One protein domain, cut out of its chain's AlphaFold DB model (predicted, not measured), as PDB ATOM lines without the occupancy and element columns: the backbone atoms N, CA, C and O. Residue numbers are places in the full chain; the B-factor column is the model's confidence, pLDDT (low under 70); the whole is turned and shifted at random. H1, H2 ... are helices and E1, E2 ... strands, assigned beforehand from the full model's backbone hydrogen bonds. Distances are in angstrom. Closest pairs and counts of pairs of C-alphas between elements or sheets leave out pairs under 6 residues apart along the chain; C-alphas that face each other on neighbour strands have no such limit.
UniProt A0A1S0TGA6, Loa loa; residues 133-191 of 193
ATOM      1  N   VAL A 133      41.482  -1.957  -5.326       92.56
ATOM      2  CA  VAL A 133      42.216  -3.204  -5.011       92.56
ATOM      3  C   VAL A 133      41.949  -3.756  -3.607       92.56
ATOM      4  O   VAL A 133      42.123  -4.947  -3.370       92.56
ATOM      5  N   TRP A 134      41.543  -2.896  -2.675       92.38
ATOM      6  CA  TRP A 134      41.233  -3.267  -1.300       92.38
ATOM      7  C   TRP A 134      39.757  -3.634  -1.092       92.38
ATOM      8  O   TRP A 134      39.426  -4.174  -0.037       92.38
ATOM      9  N   ALA A 135      38.883  -3.321  -2.051       93.12
ATOM     10  CA  ALA A 135      37.438  -3.285  -1.880       93.12
ATOM     11  C   ALA A 135      36.720  -4.413  -2.633       93.12
ATOM     12  O   ALA A 135      37.007  -4.731  -3.785       93.12
ATOM     13  N   GLN A 136      35.701  -4.956  -1.983       93.88
ATOM     14  CA  GLN A 136      34.613  -5.719  -2.579       93.88
ATOM     15  C   GLN A 136      33.352  -4.857  -2.513       93.88
ATOM     16  O   GLN A 136      33.144  -4.149  -1.527       93.88
ATOM     17  N   VAL A 137      32.513  -4.922  -3.546       92.94
ATOM     18  CA  VAL A 137      31.293  -4.111  -3.655       92.94
ATOM     19  C   VAL A 137      30.094  -5.028  -3.855       92.94
ATOM     20  O   VAL A 137      30.169  -5.967  -4.647       92.94
ATOM     21  N   LYS A 138      28.996  -4.749  -3.148       92.06
ATOM     22  CA  LYS A 138      27.675  -5.347  -3.397       92.06
ATOM     23  C   LYS A 138      26.618  -4.251  -3.506       92.06
ATOM     24  O   LYS A 138      26.803  -3.165  -2.959       92.06
ATOM     25  N   LEU A 139      25.512  -4.572  -4.169       93.62
ATOM     26  CA  LEU A 139      24.284  -3.788  -4.105       93.62
ATOM     27  C   LEU A 139      23.322  -4.431  -3.107       93.62
ATOM     28  O   LEU A 139      23.223  -5.658  -3.039       93.62
ATOM     29  N   VAL A 140      22.636  -3.600  -2.331       92.00
ATOM     30  CA  VAL A 140      21.558  -4.007  -1.424       92.00
ATOM     31  C   VAL A 140      20.282  -3.276  -1.825       92.00
ATOM     32  O   VAL A 140      20.317  -2.086  -2.129       92.00
ATOM     33  N   ASP A 141      19.163  -3.995  -1.860       93.94
ATOM     34  CA  ASP A 141      17.860  -3.422  -2.204       93.94
ATOM     35  C   ASP A 141      17.492  -2.263  -1.273       93.94
ATOM     36  O   ASP A 141      17.677  -2.344  -0.059       93.94
ATOM     37  N   VAL A 142      16.876  -1.226  -1.840       93.88
ATOM     38  CA  VAL A 142      16.316  -0.094  -1.088       93.88
ATOM     39  C   VAL A 142      14.847   0.024  -1.470       93.88
ATOM     40  O   VAL A 142      14.482   0.697  -2.440       93.88
ATOM     41  N   LYS A 143      13.994  -0.694  -0.734       93.25
ATOM     42  CA  LYS A 143      12.568  -0.861  -1.066       93.25
ATOM     43  C   LYS A 143      11.819   0.464  -1.072       93.25
ATOM     44  O   LYS A 143      10.969   0.679  -1.930       93.25
ATOM     45  N   GLU A 144      12.170   1.365  -0.163       95.00
ATOM     46  CA  GLU A 144      11.565   2.689  -0.010       95.00
ATOM     47  C   GLU A 144      11.802   3.573  -1.241       95.00
ATOM     48  O   GLU A 144      10.982   4.435  -1.549       95.00
ATOM     49  N   MET A 145      12.901   3.339  -1.971       93.69
ATOM     50  CA  MET A 145      13.230   4.034  -3.222       93.69
ATOM     51  C   MET A 145      12.888   3.210  -4.475       93.69
ATOM     52  O   MET A 145      13.131   3.668  -5.592       93.69
ATOM     53  N   GLY A 146      12.337   2.002  -4.309       94.62
ATOM     54  CA  GLY A 146      12.065   1.078  -5.411       94.62
ATOM     55  C   GLY A 146      13.328   0.584  -6.123       94.62
ATOM     56  O   GLY A 146      13.283   0.321  -7.322       94.62
ATOM     57  N   TYR A 147      14.465   0.498  -5.424       95.00
ATOM     58  CA  TYR A 147      15.716  -0.015  -5.987       95.00
ATOM     59  C   TYR A 147      15.891  -1.501  -5.673       95.00
ATOM     60  O   TYR A 147      15.797  -1.902  -4.512       95.00
ATOM     61  N   SER A 148      16.164  -2.289  -6.716       94.06
ATOM     62  CA  SER A 148      16.434  -3.726  -6.645       94.06
ATOM     63  C   SER A 148      17.813  -4.041  -7.219       94.06
ATOM     64  O   SER A 148      18.134  -3.638  -8.347       94.06
ATOM     65  N   ALA A 149      18.619  -4.780  -6.456       92.44
ATOM     66  CA  ALA A 149      19.958  -5.199  -6.845       92.44
ATOM     67  C   ALA A 149      19.934  -6.038  -8.133       92.44
ATOM     68  O   ALA A 149      20.843  -5.900  -8.953       92.44
ATOM     69  N   ASP A 150      18.861  -6.802  -8.367       93.38
ATOM     70  CA  ASP A 150      18.640  -7.577  -9.598       93.38
ATOM     71  C   ASP A 150      18.493  -6.678 -10.841       93.38
ATOM     72  O   ASP A 150      18.801  -7.083 -11.962       93.38
ATOM     73  N   GLU A 151      18.084  -5.419 -10.654       93.81
ATOM     74  CA  GLU A 151      18.045  -4.391 -11.701       93.81
ATOM     75  C   GLU A 151      19.331  -3.548 -11.766       93.81
ATOM     76  O   GLU A 151      19.362  -2.501 -12.421       93.81
ATOM     77  N   ASN A 152      20.404  -3.978 -11.093       93.38
ATOM     78  CA  ASN A 152      21.651  -3.227 -10.923       93.38
ATOM     79  C   ASN A 152      21.451  -1.852 -10.255       93.38
ATOM     80  O   ASN A 152      22.140  -0.883 -10.589       93.38
ATOM     81  N   LYS A 153      20.502  -1.750  -9.312       94.19
ATOM     82  CA  LYS A 153      20.240  -0.534  -8.527       94.19
ATOM     83  C   LYS A 153      20.114  -0.871  -7.049       94.19
ATOM     84  O   LYS A 153      19.399  -1.781  -6.675       94.19
ATOM     85  N   GLY A 154      20.745  -0.099  -6.184       94.69
ATOM     86  CA  GLY A 154      20.638  -0.327  -4.750       94.69
ATOM     87  C   GLY A 154      21.607   0.541  -3.978       94.69
ATOM     88  O   GLY A 154      22.322   1.364  -4.555       94.69
ATOM     89  N   GLU A 155      21.637   0.332  -2.674       93.31
ATOM     90  CA  GLU A 155      22.674   0.871  -1.816       93.31
ATOM     91  C   GLU A 155      24.004   0.176  -2.117       93.31
ATOM     92  O   GLU A 155      24.082  -1.052  -2.201       93.31
ATOM     93  N   VAL A 156      25.054   0.971  -2.305       93.81
ATOM     94  CA  VAL A 156      26.405   0.472  -2.561       93.81
ATOM     95  C   VAL A 156      27.074   0.188  -1.224       93.81
ATOM     96  O   VAL A 156      27.403   1.115  -0.490       93.81
ATOM     97  N   CYS A 157      27.331  -1.085  -0.929       93.44
ATOM     98  CA  CYS A 157      28.041  -1.480   0.284       93.44
ATOM     99  C   CYS A 157      29.454  -1.958  -0.048       93.44
ATOM    100  O   CYS A 157      29.657  -2.764  -0.964       93.44
ATOM    101  N   PHE A 158      30.418  -1.518   0.756       93.00
ATOM    102  CA  PHE A 158      31.819  -1.901   0.633       93.00
ATOM    103  C   PHE A 158      32.209  -2.937   1.683       93.00
ATOM    104  O   PHE A 158      31.686  -2.954   2.794       93.00
ATOM    105  N   ARG A 159      33.177  -3.782   1.335       91.06
ATOM    106  CA  ARG A 159      33.889  -4.645   2.278       91.06
ATOM    107  C   ARG A 159      35.368  -4.675   1.941       91.06
ATOM    108  O   ARG A 159      35.715  -4.879   0.783       91.06
ATOM    109  N   GLY A 160      36.244  -4.518   2.927       90.62
ATOM    110  CA  GLY A 160      37.679  -4.585   2.678       90.62
ATOM    111  C   GLY A 160      38.526  -3.897   3.736       90.62
ATOM    112  O   GLY A 160      38.009  -3.381   4.719       90.62
ATOM    113  N   ALA A 161      39.837  -3.878   3.499       89.94
ATOM    114  CA  ALA A 161      40.822  -3.358   4.449       89.94
ATOM    115  C   ALA A 161      40.807  -1.824   4.612       89.94
ATOM    116  O   ALA A 161      41.460  -1.312   5.510       89.94
ATOM    117  N   GLY A 162      40.109  -1.093   3.735       87.06
ATOM    118  CA  GLY A 162      39.999   0.369   3.788       87.06
ATOM    119  C   GLY A 162      38.830   0.894   4.626       87.06
ATOM    120  O   GLY A 162      38.658   2.107   4.715       87.06
ATOM    121  N   LEU A 163      38.005   0.022   5.209       92.12
ATOM    122  CA  LEU A 163      36.854   0.449   6.003       92.12
ATOM    123  C   LEU A 163      37.270   1.015   7.364       92.12
ATOM    124  O   LEU A 163      38.252   0.572   7.953       92.12
ATOM    125  N   MET A 164      36.493   1.975   7.864       92.44
ATOM    126  CA  MET A 164      36.598   2.448   9.242       92.44
ATOM    127  C   MET A 164      36.245   1.349  10.254       92.44
ATOM    128  O   MET A 164      35.429   0.473   9.970       92.44
ATOM    129  N   ASP A 165      36.770   1.474  11.473       90.38
ATOM    130  CA  ASP A 165      36.372   0.622  12.602       90.38
ATOM    131  C   ASP A 165      35.021   1.046  13.212       90.38
ATOM    132  O   ASP A 165      34.331   0.246  13.840       90.38
ATOM    133  N   GLY A 166      34.643   2.316  13.038       91.75
ATOM    134  CA  GLY A 166      33.417   2.895  13.572       91.75
ATOM    135  C   GLY A 166      33.535   4.388  13.859       91.75
ATOM    136  O   GLY A 166      34.591   5.001  13.684       91.75
ATOM    137  N   TYR A 167      32.438   4.973  14.328       93.88
ATOM    138  CA  TYR A 167      32.382   6.367  14.748       93.88
ATOM    139  C   TYR A 167      32.860   6.531  16.192       93.88
ATOM    140  O   TYR A 167      32.532   5.750  17.090       93.88
ATOM    141  N   PHE A 168      33.633   7.589  16.429       95.88
ATOM    142  CA  PHE A 168      34.191   7.877  17.745       95.88
ATOM    143  C   PHE A 168      33.090   8.149  18.780       95.88
ATOM    144  O   PHE A 168      32.277   9.051  18.595       95.88
ATOM    145  N   ASN A 169      33.103   7.395  19.885       95.69
ATOM    146  CA  ASN A 169      32.125   7.472  20.980       95.69
ATOM    147  C   ASN A 169      30.653   7.304  20.562       95.69
ATOM    148  O   ASN A 169      29.762   7.690  21.318       95.69
ATOM    149  N   ASP A 170      30.388   6.689  19.409       95.50
ATOM    150  CA  ASP A 170      29.027   6.438  18.937       95.50
ATOM    151  C   ASP A 170      28.855   4.976  18.485       95.50
ATOM    152  O   ASP A 170      28.883   4.658  17.289       95.50
ATOM    153  N   PRO A 171      28.706   4.038  19.441       93.00
ATOM    154  CA  PRO A 171      28.513   2.627  19.122       93.00
ATOM    155  C   PRO A 171      27.171   2.363  18.425       93.00
ATOM    156  O   PRO A 171      27.066   1.400  17.667       93.00
ATOM    157  N   GLN A 172      26.155   3.209  18.651       93.62
ATOM    158  CA  GLN A 172      24.849   3.065  18.007       93.62
ATOM    159  C   GLN A 172      24.964   3.346  16.513       93.62
ATOM    160  O   GLN A 172      24.633   2.470  15.713       93.62
ATOM    161  N   LEU A 173      25.510   4.504  16.134       91.12
ATOM    162  CA  LEU A 173      25.722   4.848  14.730       91.12
ATOM    163  C   LEU A 173      26.710   3.884  14.064       91.12
ATOM    164  O   LEU A 173      26.478   3.437  12.946       91.12
ATOM    165  N   THR A 174      27.759   3.464  14.783       90.44
ATOM    166  CA  THR A 174      28.698   2.439  14.292       90.44
ATOM    167  C   THR A 174      27.976   1.151  13.907       90.44
ATOM    168  O   THR A 174      28.193   0.639  12.814       90.44
ATOM    169  N   SER A 175      27.079   0.654  14.764       89.62
ATOM    170  CA  SER A 175      26.323  -0.576  14.493       89.62
ATOM    171  C   SER A 175      25.308  -0.448  13.352       89.62
ATOM    172  O   SER A 175      24.924  -1.460  12.777       89.62
ATOM    173  N   GLN A 176      24.881   0.777  13.023       88.56
ATOM    174  CA  GLN A 176      23.992   1.052  11.889       88.56
ATOM    175  C   GLN A 176      24.750   1.144  10.559       88.56
ATOM    176  O   GLN A 176      24.161   0.901   9.512       88.56
ATOM    177  N   THR A 177      26.034   1.512  10.588       87.44
ATOM    178  CA  THR A 177      26.847   1.734   9.380       87.44
ATOM    179  C   THR A 177      27.769   0.562   9.051       87.44
ATOM    180  O   THR A 177      27.998   0.272   7.879       87.44
ATOM    181  N   VAL A 178      28.312  -0.117  10.065       86.38
ATOM    182  CA  VAL A 178      29.237  -1.243   9.898       86.38
ATOM    183  C   VAL A 178      28.543  -2.531  10.327       86.38
ATOM    184  O   VAL A 178      28.363  -2.802  11.515       86.38
ATOM    185  N   ASP A 179      28.181  -3.347   9.340       80.06
ATOM    186  CA  ASP A 179      27.633  -4.681   9.577       80.06
ATOM    187  C   ASP A 179      28.656  -5.585  10.284       80.06
ATOM    188  O   ASP A 179      29.833  -5.644   9.925       80.06
ATOM    189  N   GLN A 180      28.180  -6.405  11.224       65.75
ATOM    190  CA  GLN A 180      29.002  -7.422  11.896       65.75
ATOM    191  C   GLN A 180      29.307  -8.651  11.007       65.75
ATOM    192  O   GLN A 180      29.954  -9.604  11.451       65.75
ATOM    193  N   GLU A 181      28.840  -8.686   9.752       58.84
ATOM    194  CA  GLU A 181      29.029  -9.832   8.853       58.84
ATOM    195  C   GLU A 181      30.460  -9.913   8.276       58.84
ATOM    196  O   GLU A 181      30.757  -9.515   7.150       58.84
ATOM    197  N   VAL A 182      31.351 -10.563   9.028       52.06
ATOM    198  CA  VAL A 182      32.743 -10.876   8.632       52.06
ATOM    199  C   VAL A 182      32.828 -12.007   7.579       52.06
ATOM    200  O   VAL A 182      33.865 -12.241   6.954       52.06
ATOM    201  N   ASN A 183      31.743 -12.747   7.323       40.94
ATOM    202  CA  ASN A 183      31.836 -14.060   6.680       40.94
ATOM    203  C   ASN A 183      31.932 -14.007   5.133       40.94
ATOM    204  O   ASN A 183      30.946 -13.773   4.431       40.94
ATOM    205  N   LEU A 184      33.136 -14.276   4.596       46.78
ATOM    206  CA  LEU A 184      33.486 -14.340   3.159       46.78
ATOM    207  C   LEU A 184      32.502 -15.154   2.303       46.78
ATOM    208  O   LEU A 184      32.175 -14.749   1.190       46.78
ATOM    209  N   GLN A 185      32.015 -16.285   2.816       34.03
ATOM    210  CA  GLN A 185      31.187 -17.202   2.031       34.03
ATOM    211  C   GLN A 185      29.751 -16.700   1.824       34.03
ATOM    212  O   GLN A 185      29.154 -17.011   0.797       34.03
ATOM    213  N   LYS A 186      29.195 -15.904   2.751       39.62
ATOM    214  CA  LYS A 186      27.835 -15.341   2.623       39.62
ATOM    215  C   LYS A 186      27.787 -14.120   1.704       39.62
ATOM    216  O   LYS A 186      26.840 -13.993   0.937       39.62
ATOM    217  N   PHE A 187      28.830 -13.287   1.725       45.28
ATOM    218  CA  PHE A 187      28.964 -12.148   0.809       45.28
ATOM    219  C   PHE A 187      29.019 -12.609  -0.658       45.28
ATOM    220  O   PHE A 187      28.384 -12.013  -1.518       45.28
ATOM    221  N   ILE A 188      29.710 -13.725  -0.927       42.66
ATOM    222  CA  ILE A 188      29.807 -14.319  -2.270       42.66
ATOM    223  C   ILE A 188      28.551 -15.137  -2.628       42.66
ATOM    224  O   ILE A 188      28.132 -15.130  -3.780       42.66
ATOM    225  N   LYS A 189      27.890 -15.803  -1.666       36.59
ATOM    226  CA  LYS A 189      26.664 -16.587  -1.940       36.59
ATOM    227  C   LYS A 189      25.454 -15.755  -2.377       36.59
ATOM    228  O   LYS A 189      24.559 -16.330  -2.973       36.59
ATOM    229  N   LYS A 190      25.422 -14.445  -2.109       40.84
ATOM    230  CA  LYS A 190      24.393 -13.525  -2.639       40.84
ATOM    231  C   LYS A 190      24.726 -12.946  -4.025       40.84
ATOM    232  O   LYS A 190      23.933 -12.181  -4.549       40.84
ATOM    233  N   LEU A 191      25.886 -13.284  -4.600       39.03
ATOM    234  CA  LEU A 191      26.342 -12.817  -5.919       39.03
ATOM    235  C   LEU A 191      26.279 -13.900  -7.008       39.03
ATOM    236  O   LEU A 191      26.626 -13.627  -8.153       39.03
TER     237      LEU A 191
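What this domain is: This is residues 133 to 191 of the 193 residues of a protein of Loa loa (UniProt A0A1S0TGA6). A two-stranded hairpin, E1 and E2, forms the middle of a loose arrangement, with a long loop, residues 141 to 154, joining the strands at one end. Past the other end of the hairpin, residues 161 to 170 lead out to a short helix, H1, and residues 178 to 183 then fold back to a second short helix, H2, near E1; the two helices are apart, and residues 168 to 173 stick out. The printed part has 59 residues, with two named strands and two named helices in the order E1, E2, H1, H2; the class is mixed, helices and strands, with under half of the residues in named elements. It is only just loose, close to compact, with a radius of gyration of the C-alphas of 12.9 A and spans of 37 by 27 by 19 A.

How they stand to each other: Strands E1, residues 135 to 140, and E2, residues 155 to 160, are antiparallel neighbours at 152 degrees and form a hairpin. C-alphas 135 and 160 face each other at 4.7 A. N 136 and O 159 are within hydrogen-bond range at 2.8 A, and N 155 and O 140 at 2.8 A. Helix H2, residues 184 to 189, and E1 are near each other, with 5 pairs of C-alphas within 10 A. Helix H1, residues 171 to 177, is apart from E1 and from H2, and E2 and H2 are apart. In H1 and H2 every O i to N i+4 pair is within hydrogen-bond range.

Where its parts are: E1 begins at C-alpha 135 (37.438, -3.285, -1.880) and is 15.9 A long; E2 is 16.6 A. H1 measures 9.9 A and H2 8.8 A, ending at C-alpha 189 (26.664, -16.587, -1.940).

The domain as a whole: The C-alphas farthest apart, those of Glu 151 and Asn 169, are 37.5 A apart. The printed part has no cut. The link from E1 to E2 is long; the other two are short. Mean pLDDT of the printed part is 82.7, with residues 180 to 191 under 70.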